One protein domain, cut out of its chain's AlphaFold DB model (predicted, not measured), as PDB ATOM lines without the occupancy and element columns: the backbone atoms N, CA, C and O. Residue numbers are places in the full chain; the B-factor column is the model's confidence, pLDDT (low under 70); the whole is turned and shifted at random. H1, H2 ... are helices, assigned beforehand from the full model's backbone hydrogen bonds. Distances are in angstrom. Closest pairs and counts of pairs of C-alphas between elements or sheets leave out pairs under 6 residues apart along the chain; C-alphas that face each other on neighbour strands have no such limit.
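What this domain is: This is residues 159 to 241 of the 435 residues of an uncharacterized protein of Clostridiales bacterium CHKCI006 (UniProt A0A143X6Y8). Four helices stand in a row, H1, H2, H4 and H5, and the short helix H3 packs on one side of the row, over the place where H2 and H4 meet. The chain folds back at each link, with H2 and H4 in the middle of the row and H1 and H5 at its two ends. The printed part has 83 residues, with five named helices in the order H1, H2, H3, H4, H5 and no named strand, and its class is all helix. It is compact, with a radius of gyration of the C-alphas of 12.5 A, and spans 37 by 28 by 19 A along its main axes.

Where its parts are: The longest helix is H2, residues 176 to 192, 24.2 A from first to last C-alpha; its C-alpha 176 is at (365.361, -4.077, 44.130). Before it comes H1, residues 161 to 170, 14.6 A long, beginning with C-alpha 161 at (375.385, -6.733, 23.093). After H2 follow H3, residues 200 to 207, 10.2 A long, and H4, residues 213 to 225, 18.3 A long. H5, residues 229 to 240, is 16.7 A long and ends with C-alpha 240 at (381.760, -4.637, 57.132).

How they stand to each other: H2 and H4 are the hubs, each touching three other helices. With residues 180 to 187 alone H2 touches residues 214 to 218 of H4; the closest C-alphas, of Ser 180 and Leu 214, are 6.0 A apart. These two run the same way at a steep tilt of 37 degrees, only just past shallow. H1 and H2 form a hairpin and touch, closest at the C-alphas of Met 167 and Leu 182, 6.2 A apart; they run opposite ways at a steep tilt of 36 degrees, only just past shallow. H2 and H3, also a hairpin, touch with residues 176 to 183 of H2 alone, closest at the C-alphas of Leu 176 and Leu 207, 6.0 A, at a shallow tilt of 32 degrees, only just short of steep. The hairpin of H3 and H4 touches closest at the C-alphas of Leu 200 and Ala 222, 6.1 A, at a shallow tilt of 9 degrees. In the hairpin of H4 and H5, 17 pairs of C-alphas are within 8 A, the closest being Phe 220 and Ala 232 at 4.9 A. H1 is apart from H3, H4 and H5, and H5 is apart from H2 and H3. In H1, H2, H3, H4 and H5 every O i to N i+4 pair is within hydrogen-bond range.

The domain as a whole: The two C-alphas farthest apart, of Glu 162 and Glu 241, are 37.7 A apart. The printed part has no cut. The link from H2 to H3 is short, the other three are tight, and no link is long. The mean pLDDT of the printed part is 90.4, and residue 194 is the one printed residue under 70.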
ATOM      1  N   PRO A 159     377.365 -10.957  28.664       91.56
ATOM      2  CA  PRO A 159     376.248 -11.117  27.745       91.56
ATOM      3  C   PRO A 159     376.578 -10.512  26.374       91.56
ATOM      4  O   PRO A 159     377.350  -9.561  26.251       91.56
ATOM      5  N   LYS A 160     375.945 -11.040  25.322       89.56
ATOM      6  CA  LYS A 160     375.998 -10.426  23.988       89.56
ATOM      7  C   LYS A 160     375.384  -9.021  24.030       89.56
ATOM      8  O   LYS A 160     374.434  -8.790  24.774       89.56
ATOM      9  N   ALA A 161     375.843  -8.126  23.153       88.44
ATOM     10  CA  ALA A 161     375.385  -6.733  23.093       88.44
ATOM     11  C   ALA A 161     373.854  -6.569  22.967       88.44
ATOM     12  O   ALA A 161     373.279  -5.606  23.465       88.44
ATOM     13  N   GLU A 162     373.166  -7.499  22.302       90.94
ATOM     14  CA  GLU A 162     371.699  -7.507  22.217       90.94
ATOM     15  C   GLU A 162     371.032  -7.767  23.574       90.94
ATOM     16  O   GLU A 162     370.132  -7.023  23.966       90.94
ATOM     17  N   LEU A 163     371.514  -8.773  24.310       94.69
ATOM     18  CA  LEU A 163     371.011  -9.107  25.641       94.69
ATOM     19  C   LEU A 163     371.360  -8.012  26.655       94.69
ATOM     20  O   LEU A 163     370.528  -7.676  27.491       94.69
ATOM     21  N   GLN A 164     372.539  -7.398  26.532       94.19
ATOM     22  CA  GLN A 164     372.927  -6.249  27.350       94.19
ATOM     23  C   GLN A 164     371.977  -5.055  27.147       94.19
ATOM     24  O   GLN A 164     371.456  -4.511  28.117       94.19
ATOM     25  N   ARG A 165     371.663  -4.690  25.894       92.94
ATOM     26  CA  ARG A 165     370.680  -3.626  25.607       92.94
ATOM     27  C   ARG A 165     369.301  -3.936  26.189       92.94
ATOM     28  O   ARG A 165     368.599  -3.033  26.634       92.94
ATOM     29  N   LYS A 166     368.913  -5.215  26.199       95.00
ATOM     30  CA  LYS A 166     367.663  -5.676  26.815       95.00
ATOM     31  C   LYS A 166     367.686  -5.499  28.335       95.00
ATOM     32  O   LYS A 166     366.740  -4.953  28.884       95.00
ATOM     33  N   MET A 167     368.772  -5.909  28.996       96.56
ATOM     34  CA  MET A 167     368.992  -5.697  30.434       96.56
ATOM     35  C   MET A 167     368.890  -4.211  30.811       96.56
ATOM     36  O   MET A 167     368.228  -3.870  31.784       96.56
ATOM     37  N   GLU A 168     369.482  -3.321  30.013       94.44
ATOM     38  CA  GLU A 168     369.435  -1.873  30.248       94.44
ATOM     39  C   GLU A 168     368.037  -1.276  30.070       94.44
ATOM     40  O   GLU A 168     367.617  -0.451  30.879       94.44
ATOM     41  N   ALA A 169     367.280  -1.721  29.062       93.56
ATOM     42  CA  ALA A 169     365.917  -1.241  28.820       93.56
ATOM     43  C   ALA A 169     364.950  -1.554  29.982       93.56
ATOM     44  O   ALA A 169     363.927  -0.883  30.168       93.56
ATOM     45  N   LEU A 170     365.268  -2.567  30.791       95.00
ATOM     46  CA  LEU A 170     364.454  -2.972  31.933       95.00
ATOM     47  C   LEU A 170     364.618  -2.068  33.162       95.00
ATOM     48  O   LEU A 170     363.708  -2.017  33.983       95.00
ATOM     49  N   LEU A 171     365.723  -1.331  33.282       93.19
ATOM     50  CA  LEU A 171     366.050  -0.556  34.482       93.19
ATOM     51  C   LEU A 171     365.310   0.795  34.566       93.19
ATOM     52  O   LEU A 171     365.359   1.571  33.605       93.19
ATOM     53  N   PRO A 172     364.674   1.161  35.700       93.31
ATOM     54  CA  PRO A 172     364.371   0.333  36.878       93.31
ATOM     55  C   PRO A 172     363.106  -0.535  36.732       93.31
ATOM     56  O   PRO A 172     362.079  -0.102  36.197       93.31
ATOM     57  N   THR A 173     363.146  -1.738  37.294       92.44
ATOM     58  CA  THR A 173     362.036  -2.705  37.305       92.44
ATOM     59  C   THR A 173     361.104  -2.528  38.504       92.44
ATOM     60  O   THR A 173     359.960  -2.988  38.468       92.44
ATOM     61  N   GLY A 174     361.575  -1.857  39.561       90.19
ATOM     62  CA  GLY A 174     360.859  -1.743  40.833       90.19
ATOM     63  C   GLY A 174     360.993  -2.988  41.715       90.19
ATOM     64  O   GLY A 174     360.330  -3.077  42.747       90.19
ATOM     65  N   MET A 175     361.833  -3.944  41.314       93.06
ATOM     66  CA  MET A 175     362.274  -5.069  42.129       93.06
ATOM     67  C   MET A 175     363.752  -4.868  42.443       93.06
ATOM     68  O   MET A 175     364.600  -5.002  41.565       93.06
ATOM     69  N   LEU A 176     364.045  -4.545  43.699       93.19
ATOM     70  CA  LEU A 176     365.361  -4.077  44.130       93.19
ATOM     71  C   LEU A 176     366.465  -5.096  43.849       93.19
ATOM     72  O   LEU A 176     367.526  -4.736  43.355       93.19
ATOM     73  N   GLU A 177     366.204  -6.374  44.100       93.62
ATOM     74  CA  GLU A 177     367.167  -7.451  43.883       93.62
ATOM     75  C   GLU A 177     367.513  -7.601  42.396       93.62
ATOM     76  O   GLU A 177     368.678  -7.776  42.036       93.62
ATOM     77  N   LEU A 178     366.511  -7.483  41.518       95.38
ATOM     78  CA  LEU A 178     366.715  -7.524  40.073       95.38
ATOM     79  C   LEU A 178     367.449  -6.272  39.590       95.38
ATOM     80  O   LEU A 178     368.401  -6.386  38.823       95.38
ATOM     81  N   ASP A 179     367.045  -5.094  40.064       95.88
ATOM     82  CA  ASP A 179     367.683  -3.825  39.714       95.88
ATOM     83  C   ASP A 179     369.163  -3.813  40.130       95.88
ATOM     84  O   ASP A 179     370.017  -3.399  39.342       95.88
ATOM     85  N   SER A 180     369.499  -4.374  41.297       93.88
ATOM     86  CA  SER A 180     370.880  -4.561  41.758       93.88
ATOM     87  C   SER A 180     371.688  -5.458  40.818       93.88
ATOM     88  O   SER A 180     372.810  -5.108  40.445       93.88
ATOM     89  N   LEU A 181     371.129  -6.596  40.386       94.94
ATOM     90  CA  LEU A 181     371.792  -7.501  39.437       94.94
ATOM     91  C   LEU A 181     371.986  -6.853  38.061       94.94
ATOM     92  O   LEU A 181     373.058  -6.973  37.463       94.94
ATOM     93  N   LEU A 182     370.969  -6.156  37.552       96.31
ATOM     94  CA  LEU A 182     371.011  -5.498  36.247       96.31
ATOM     95  C   LEU A 182     372.011  -4.333  36.232       96.31
ATOM     96  O   LEU A 182     372.811  -4.230  35.299       96.31
ATOM     97  N   LEU A 183     372.028  -3.493  37.272       95.81
ATOM     98  CA  LEU A 183     373.016  -2.418  37.410       95.81
ATOM     99  C   LEU A 183     374.432  -2.966  37.585       95.81
ATOM    100  O   LEU A 183     375.374  -2.421  37.006       95.81
ATOM    101  N   TYR A 184     374.598  -4.063  38.328       93.62
ATOM    102  CA  TYR A 184     375.881  -4.749  38.428       93.62
ATOM    103  C   TYR A 184     376.366  -5.223  37.060       93.62
ATOM    104  O   TYR A 184     377.472  -4.870  36.655       93.62
ATOM    105  N   MET A 185     375.530  -5.929  36.298       94.12
ATOM    106  CA  MET A 185     375.888  -6.366  34.947       94.12
ATOM    107  C   MET A 185     376.208  -5.197  34.017       94.12
ATOM    108  O   MET A 185     377.209  -5.260  33.305       94.12
ATOM    109  N   LYS A 186     375.431  -4.108  34.066       93.94
ATOM    110  CA  LYS A 186     375.718  -2.876  33.320       93.94
ATOM    111  C   LYS A 186     377.087  -2.300  33.687       93.94
ATOM    112  O   LYS A 186     377.885  -2.019  32.797       93.94
ATOM    113  N   SER A 187     377.395  -2.192  34.982       90.38
ATOM    114  CA  SER A 187     378.692  -1.713  35.478       90.38
ATOM    115  C   SER A 187     379.855  -2.570  34.973       90.38
ATOM    116  O   SER A 187     380.871  -2.044  34.515       90.38
ATOM    117  N   GLU A 188     379.714  -3.894  35.029       87.44
ATOM    118  CA  GLU A 188     380.744  -4.830  34.579       87.44
ATOM    119  C   GLU A 188     380.920  -4.805  33.050       87.44
ATOM    120  O   GLU A 188     382.055  -4.768  32.565       87.44
ATOM    121  N   TYR A 189     379.820  -4.748  32.294       87.62
ATOM    122  CA  TYR A 189     379.835  -4.643  30.835       87.62
ATOM    123  C   TYR A 189     380.490  -3.336  30.377       87.62
ATOM    124  O   TYR A 189     381.456  -3.365  29.616       87.62
ATOM    125  N   HIS A 190     380.028  -2.193  30.890       83.44
ATOM    126  CA  HIS A 190     380.556  -0.876  30.527       83.44
ATOM    127  C   HIS A 190     382.051  -0.767  30.840       83.44
ATOM    128  O   HIS A 190     382.828  -0.326  29.995       83.44
ATOM    129  N   ARG A 191     382.488  -1.256  32.012       77.81
ATOM    130  CA  ARG A 191     383.911  -1.250  32.390       77.81
ATOM    131  C   ARG A 191     384.779  -2.025  31.400       77.81
ATOM    132  O   ARG A 191     385.886  -1.576  31.087       77.81
ATOM    133  N   LYS A 192     384.307  -3.185  30.937       75.25
ATOM    134  CA  LYS A 192     385.020  -4.019  29.958       75.25
ATOM    135  C   LYS A 192     385.017  -3.379  28.570       75.25
ATOM    136  O   LYS A 192     386.045  -3.396  27.905       75.25
ATOM    137  N   MET A 193     383.924  -2.720  28.194       73.88
ATOM    138  CA  MET A 193     383.814  -1.963  26.944       73.88
ATOM    139  C   MET A 193     384.438  -0.555  27.018       73.88
ATOM    140  O   MET A 193     384.316   0.216  26.068       73.88
ATOM    141  N   GLY A 194     385.080  -0.159  28.121       68.00
ATOM    142  CA  GLY A 194     385.640   1.193  28.254       68.00
ATOM    143  C   GLY A 194     384.601   2.312  28.082       68.00
ATOM    144  O   GLY A 194     384.946   3.406  27.644       68.00
ATOM    145  N   GLN A 195     383.336   2.016  28.376       74.88
ATOM    146  CA  GLN A 195     382.230   2.969  28.379       74.88
ATOM    147  C   GLN A 195     382.104   3.611  29.770       74.88
ATOM    148  O   GLN A 195     382.559   3.012  30.751       74.88
ATOM    149  N   PRO A 196     381.477   4.798  29.883       73.62
ATOM    150  CA  PRO A 196     381.198   5.416  31.177       73.62
ATOM    151  C   PRO A 196     380.470   4.440  32.103       73.62
ATOM    152  O   PRO A 196     379.559   3.741  31.661       73.62
ATOM    153  N   GLY A 197     380.886   4.365  33.366       76.06
ATOM    154  CA  GLY A 197     380.269   3.486  34.360       76.06
ATOM    155  C   GLY A 197     378.809   3.845  34.660       76.06
ATOM    156  O   GLY A 197     378.255   4.809  34.137       76.06
ATOM    157  N   VAL A 198     378.185   3.055  35.534       87.81
ATOM    158  CA  VAL A 198     376.857   3.377  36.075       87.81
ATOM    159  C   VAL A 198     376.979   4.608  36.968       87.81
ATOM    160  O   VAL A 198     377.822   4.641  37.864       87.81
ATOM    161  N   THR A 199     376.134   5.605  36.732       89.06
ATOM    162  CA  THR A 199     376.150   6.867  37.476       89.06
ATOM    163  C   THR A 199     375.511   6.725  38.859       89.06
ATOM    164  O   THR A 199     374.649   5.873  39.084       89.06
ATOM    165  N   LEU A 200     375.883   7.609  39.792       89.50
ATOM    166  CA  LEU A 200     375.239   7.676  41.113       89.50
ATOM    167  C   LEU A 200     373.729   7.923  41.002       89.50
ATOM    168  O   LEU A 200     372.960   7.262  41.692       89.50
ATOM    169  N   ALA A 201     373.301   8.791  40.081       91.06
ATOM    170  CA  ALA A 201     371.888   9.082  39.853       91.06
ATOM    171  C   ALA A 201     371.094   7.839  39.413       91.06
ATOM    172  O   ALA A 201     369.972   7.628  39.870       91.06
ATOM    173  N   GLU A 202     371.673   6.983  38.562       92.25
ATOM    174  CA  GLU A 202     371.049   5.710  38.180       92.25
ATOM    175  C   GLU A 202     370.929   4.753  39.371       92.25
ATOM    176  O   GLU A 202     369.882   4.128  39.551       92.25
ATOM    177  N   ILE A 203     371.974   4.663  40.200       93.75
ATOM    178  CA  ILE A 203     371.976   3.822  41.404       93.75
ATOM    179  C   ILE A 203     370.917   4.310  42.398       93.75
ATOM    180  O   ILE A 203     370.144   3.507  42.912       93.75
ATOM    181  N   GLU A 204     370.854   5.612  42.665       92.31
ATOM    182  CA  GLU A 204     369.881   6.213  43.583       92.31
ATOM    183  C   GLU A 204     368.447   6.069  43.068       92.31
ATOM    184  O   GLU A 204     367.548   5.739  43.840       92.31
ATOM    185  N   CYS A 205     368.233   6.245  41.762       92.75
ATOM    186  CA  CYS A 205     366.923   6.092  41.138       92.75
ATOM    187  C   CYS A 205     366.385   4.659  41.256       92.75
ATOM    188  O   CYS A 205     365.202   4.475  41.542       92.75
ATOM    189  N   ALA A 206     367.235   3.648  41.052       92.62
ATOM    190  CA  ALA A 206     366.806   2.252  41.063       92.62
ATOM    191  C   ALA A 206     366.824   1.616  42.463       92.62
ATOM    192  O   ALA A 206     365.941   0.831  42.793       92.62
ATOM    193  N   LEU A 207     367.821   1.945  43.289       93.12
ATOM    194  CA  LEU A 207     368.101   1.254  44.555       93.12
ATOM    195  C   LEU A 207     367.867   2.130  45.791       93.12
ATOM    196  O   LEU A 207     367.993   1.643  46.916       93.12
ATOM    197  N   GLY A 208     367.553   3.418  45.635       90.88
ATOM    198  CA  GLY A 208     367.308   4.333  46.753       90.88
ATOM    199  C   GLY A 208     368.437   4.308  47.787       90.88
ATOM    200  O   GLY A 208     369.594   4.554  47.458       90.88
ATOM    201  N   ASN A 209     368.105   3.951  49.034       87.81
ATOM    202  CA  ASN A 209     369.044   3.826  50.160       87.81
ATOM    203  C   ASN A 209     369.361   2.369  50.547       87.81
ATOM    204  O   ASN A 209     369.754   2.112  51.688       87.81
ATOM    205  N   GLN A 210     369.169   1.409  49.635       88.81
ATOM    206  CA  GLN A 210     369.433  -0.003  49.918       88.81
ATOM    207  C   GLN A 210     370.879  -0.258  50.349       88.81
ATOM    208  O   GLN A 210     371.827   0.301  49.784       88.81
ATOM    209  N   ARG A 211     371.022  -1.118  51.363       89.56
ATOM    210  CA  ARG A 211     372.289  -1.442  52.037       89.56
ATOM    211  C   ARG A 211     372.680  -2.911  51.895       89.56
ATOM    212  O   ARG A 211     373.413  -3.422  52.730       89.56
ATOM    213  N   ASP A 212     372.191  -3.606  50.876       89.88
ATOM    214  CA  ASP A 212     372.725  -4.918  50.520       89.88
ATOM    215  C   ASP A 212     374.118  -4.789  49.875       89.88
ATOM    216  O   ASP A 212     374.553  -3.708  49.464       89.88
ATOM    217  N   PHE A 213     374.832  -5.911  49.785       90.56
ATOM    218  CA  PHE A 213     376.199  -5.942  49.270       90.56
ATOM    219  C   PHE A 213     376.330  -5.362  47.853       90.56
ATOM    220  O   PHE A 213     377.248  -4.584  47.609       90.56
ATOM    221  N   LEU A 214     375.420  -5.706  46.938       90.50
ATOM    222  CA  LEU A 214     375.471  -5.269  45.541       90.50
ATOM    223  C   LEU A 214     375.301  -3.756  45.429       90.50
ATOM    224  O   LEU A 214     376.092  -3.076  44.773       90.50
ATOM    225  N   SER A 215     374.297  -3.235  46.131       91.69
ATOM    226  CA  SER A 215     374.022  -1.805  46.221       91.69
ATOM    227  C   SER A 215     375.215  -1.027  46.789       91.69
ATOM    228  O   SER A 215     375.533   0.070  46.320       91.69
ATOM    229  N   LEU A 216     375.901  -1.573  47.797       94.00
ATOM    230  CA  LEU A 216     377.097  -0.957  48.374       94.00
ATOM    231  C   LEU A 216     378.316  -1.079  47.445       94.00
ATOM    232  O   LEU A 216     379.048  -0.106  47.284       94.00
ATOM    233  N   GLU A 217     378.522  -2.217  46.776       92.50
ATOM    234  CA  GLU A 217     379.621  -2.400  45.814       92.50
ATOM    235  C   GLU A 217     379.492  -1.427  44.627       92.50
ATOM    236  O   GLU A 217     380.480  -0.825  44.202       92.50
ATOM    237  N   LEU A 218     378.272  -1.231  44.114       93.19
ATOM    238  CA  LEU A 218     377.984  -0.274  43.044       93.19
ATOM    239  C   LEU A 218     378.287   1.166  43.464       93.19
ATOM    240  O   LEU A 218     378.981   1.878  42.735       93.19
ATOM    241  N   ARG A 219     377.828   1.583  44.651       94.50
ATOM    242  CA  ARG A 219     378.116   2.927  45.179       94.50
ATOM    243  C   ARG A 219     379.600   3.135  45.424       94.50
ATOM    244  O   ARG A 219     380.123   4.173  45.048       94.50
ATOM    245  N   PHE A 220     380.287   2.145  45.994       94.00
ATOM    246  CA  PHE A 220     381.732   2.210  46.188       94.00
ATOM    247  C   PHE A 220     382.449   2.496  44.863       94.00
ATOM    248  O   PHE A 220     383.253   3.423  44.797       94.00
ATOM    249  N   LYS A 221     382.129   1.740  43.805       89.38
ATOM    250  CA  LYS A 221     382.721   1.930  42.472       89.38
ATOM    251  C   LYS A 221     382.440   3.332  41.931       89.38
ATOM    252  O   LYS A 221     383.383   4.025  41.576       89.38
ATOM    253  N   ALA A 222     381.184   3.773  41.958       89.62
ATOM    254  CA  ALA A 222     380.806   5.098  41.474       89.62
ATOM    255  C   ALA A 222     381.482   6.235  42.270       89.62
ATOM    256  O   ALA A 222     381.964   7.201  41.685       89.62
ATOM    257  N   TYR A 223     381.597   6.108  43.595       90.81
ATOM    258  CA  TYR A 223     382.329   7.074  44.416       90.81
ATOM    259  C   TYR A 223     383.818   7.111  44.084       90.81
ATOM    260  O   TYR A 223     384.392   8.194  44.011       90.81
ATOM    261  N   MET A 224     384.444   5.954  43.862       86.31
ATOM    262  CA  MET A 224     385.849   5.897  43.459       86.31
ATOM    263  C   MET A 224     386.074   6.486  42.063       86.31
ATOM    264  O   MET A 224     387.055   7.204  41.880       86.31
ATOM    265  N   ASP A 225     385.156   6.255  41.121       79.62
ATOM    266  CA  ASP A 225     385.208   6.830  39.769       79.62
ATOM    267  C   ASP A 225     385.110   8.372  39.796       79.62
ATOM    268  O   ASP A 225     385.693   9.044  38.949       79.62
ATOM    269  N   HIS A 226     384.442   8.945  40.805       81.31
ATOM    270  CA  HIS A 226     384.330  10.394  41.027       81.31
ATOM    271  C   HIS A 226     385.268  10.940  42.122       81.31
ATOM    272  O   HIS A 226     385.060  12.055  42.602       81.31
ATOM    273  N   TYR A 227     386.280  10.176  42.552       83.25
ATOM    274  CA  TYR A 227     387.238  10.565  43.602       83.25
ATOM    275  C   TYR A 227     386.613  10.970  44.952       83.25
ATOM    276  O   TYR A 227     387.232  11.656  45.767       83.25
ATOM    277  N   GLN A 228     385.405  10.499  45.249       88.94
ATOM    278  CA  GLN A 228     384.699  10.752  46.505       88.94
ATOM    279  C   GLN A 228     385.149   9.764  47.595       88.94
ATOM    280  O   GLN A 228     384.379   8.936  48.089       88.94
ATOM    281  N   VAL A 229     386.429   9.843  47.972       89.81
ATOM    282  CA  VAL A 229     387.105   8.855  48.833       89.81
ATOM    283  C   VAL A 229     386.424   8.682  50.196       89.81
ATOM    284  O   VAL A 229     386.285   7.557  50.673       89.81
ATOM    285  N   ASP A 230     385.942   9.756  50.821       91.94
ATOM    286  CA  ASP A 230     385.278   9.664  52.130       91.94
ATOM    287  C   ASP A 230     383.935   8.926  52.063       91.94
ATOM    288  O   ASP A 230     383.588   8.168  52.975       91.94
ATOM    289  N   LEU A 231     383.188   9.096  50.969       93.44
ATOM    290  CA  LEU A 231     381.949   8.355  50.731       93.44
ATOM    291  C   LEU A 231     382.240   6.886  50.404       93.44
ATOM    292  O   LEU A 231     381.549   5.996  50.909       93.44
ATOM    293  N   ALA A 232     383.314   6.610  49.659       93.88
ATOM    294  CA  ALA A 232     383.789   5.250  49.425       93.88
ATOM    295  C   ALA A 232     384.177   4.548  50.744       93.88
ATOM    296  O   ALA A 232     383.724   3.430  50.993       93.88
ATOM    297  N   LYS A 233     384.913   5.220  51.644       94.06
ATOM    298  CA  LYS A 233     385.256   4.693  52.981       94.06
ATOM    299  C   LYS A 233     384.014   4.374  53.814       94.06
ATOM    300  O   LYS A 233     383.923   3.283  54.375       94.06
ATOM    301  N   LYS A 234     383.037   5.290  53.862       95.25
ATOM    302  CA  LYS A 234     381.752   5.058  54.552       95.25
ATOM    303  C   LYS A 234     381.018   3.845  53.981       95.25
ATOM    304  O   LYS A 234     380.484   3.040  54.737       95.25
ATOM    305  N   THR A 235     381.041   3.680  52.662       95.31
ATOM    306  CA  THR A 235     380.416   2.537  51.983       95.31
ATOM    307  C   THR A 235     381.094   1.216  52.357       95.31
ATOM    308  O   THR A 235     380.407   0.242  52.653       95.31
ATOM    309  N   LEU A 236     382.430   1.172  52.432       95.25
ATOM    310  CA  LEU A 236     383.151  -0.024  52.889       95.25
ATOM    311  C   LEU A 236     382.860  -0.365  54.352       95.25
ATOM    312  O   LEU A 236     382.742  -1.540  54.693       95.25
ATOM    313  N   GLN A 237     382.708   0.643  55.209       95.56
ATOM    314  CA  GLN A 237     382.308   0.424  56.597       95.56
ATOM    315  C   GLN A 237     380.920  -0.233  56.679       95.56
ATOM    316  O   GLN A 237     380.750  -1.198  57.419       95.56
ATOM    317  N   MET A 238     379.969   0.187  55.838       96.00
ATOM    318  CA  MET A 238     378.660  -0.472  55.743       96.00
ATOM    319  C   MET A 238     378.767  -1.924  55.251       96.00
ATOM    320  O   MET A 238     378.049  -2.782  55.755       96.00
ATOM    321  N   ILE A 239     379.684  -2.237  54.321       94.44
ATOM    322  CA  ILE A 239     379.931  -3.630  53.890       94.44
ATOM    323  C   ILE A 239     380.400  -4.490  55.073       94.44
ATOM    324  O   ILE A 239     379.970  -5.634  55.218       94.44
ATOM    325  N   ARG A 240     381.261  -3.944  55.935       95.50
ATOM    326  CA  ARG A 240     381.760  -4.637  57.132       95.50
ATOM    327  C   ARG A 240     380.666  -4.891  58.176       95.50
ATOM    328  O   ARG A 240     380.774  -5.842  58.947       95.50
ATOM    329  N   GLU A 241     379.630  -4.059  58.197       95.44
ATOM    330  CA  GLU A 241     378.477  -4.157  59.103       95.44
ATOM    331  C   GLU A 241     377.399  -5.142  58.618       95.44
ATOM    332  O   GLU A 241     376.453  -5.430  59.353       95.44
TER     333      GLU A 241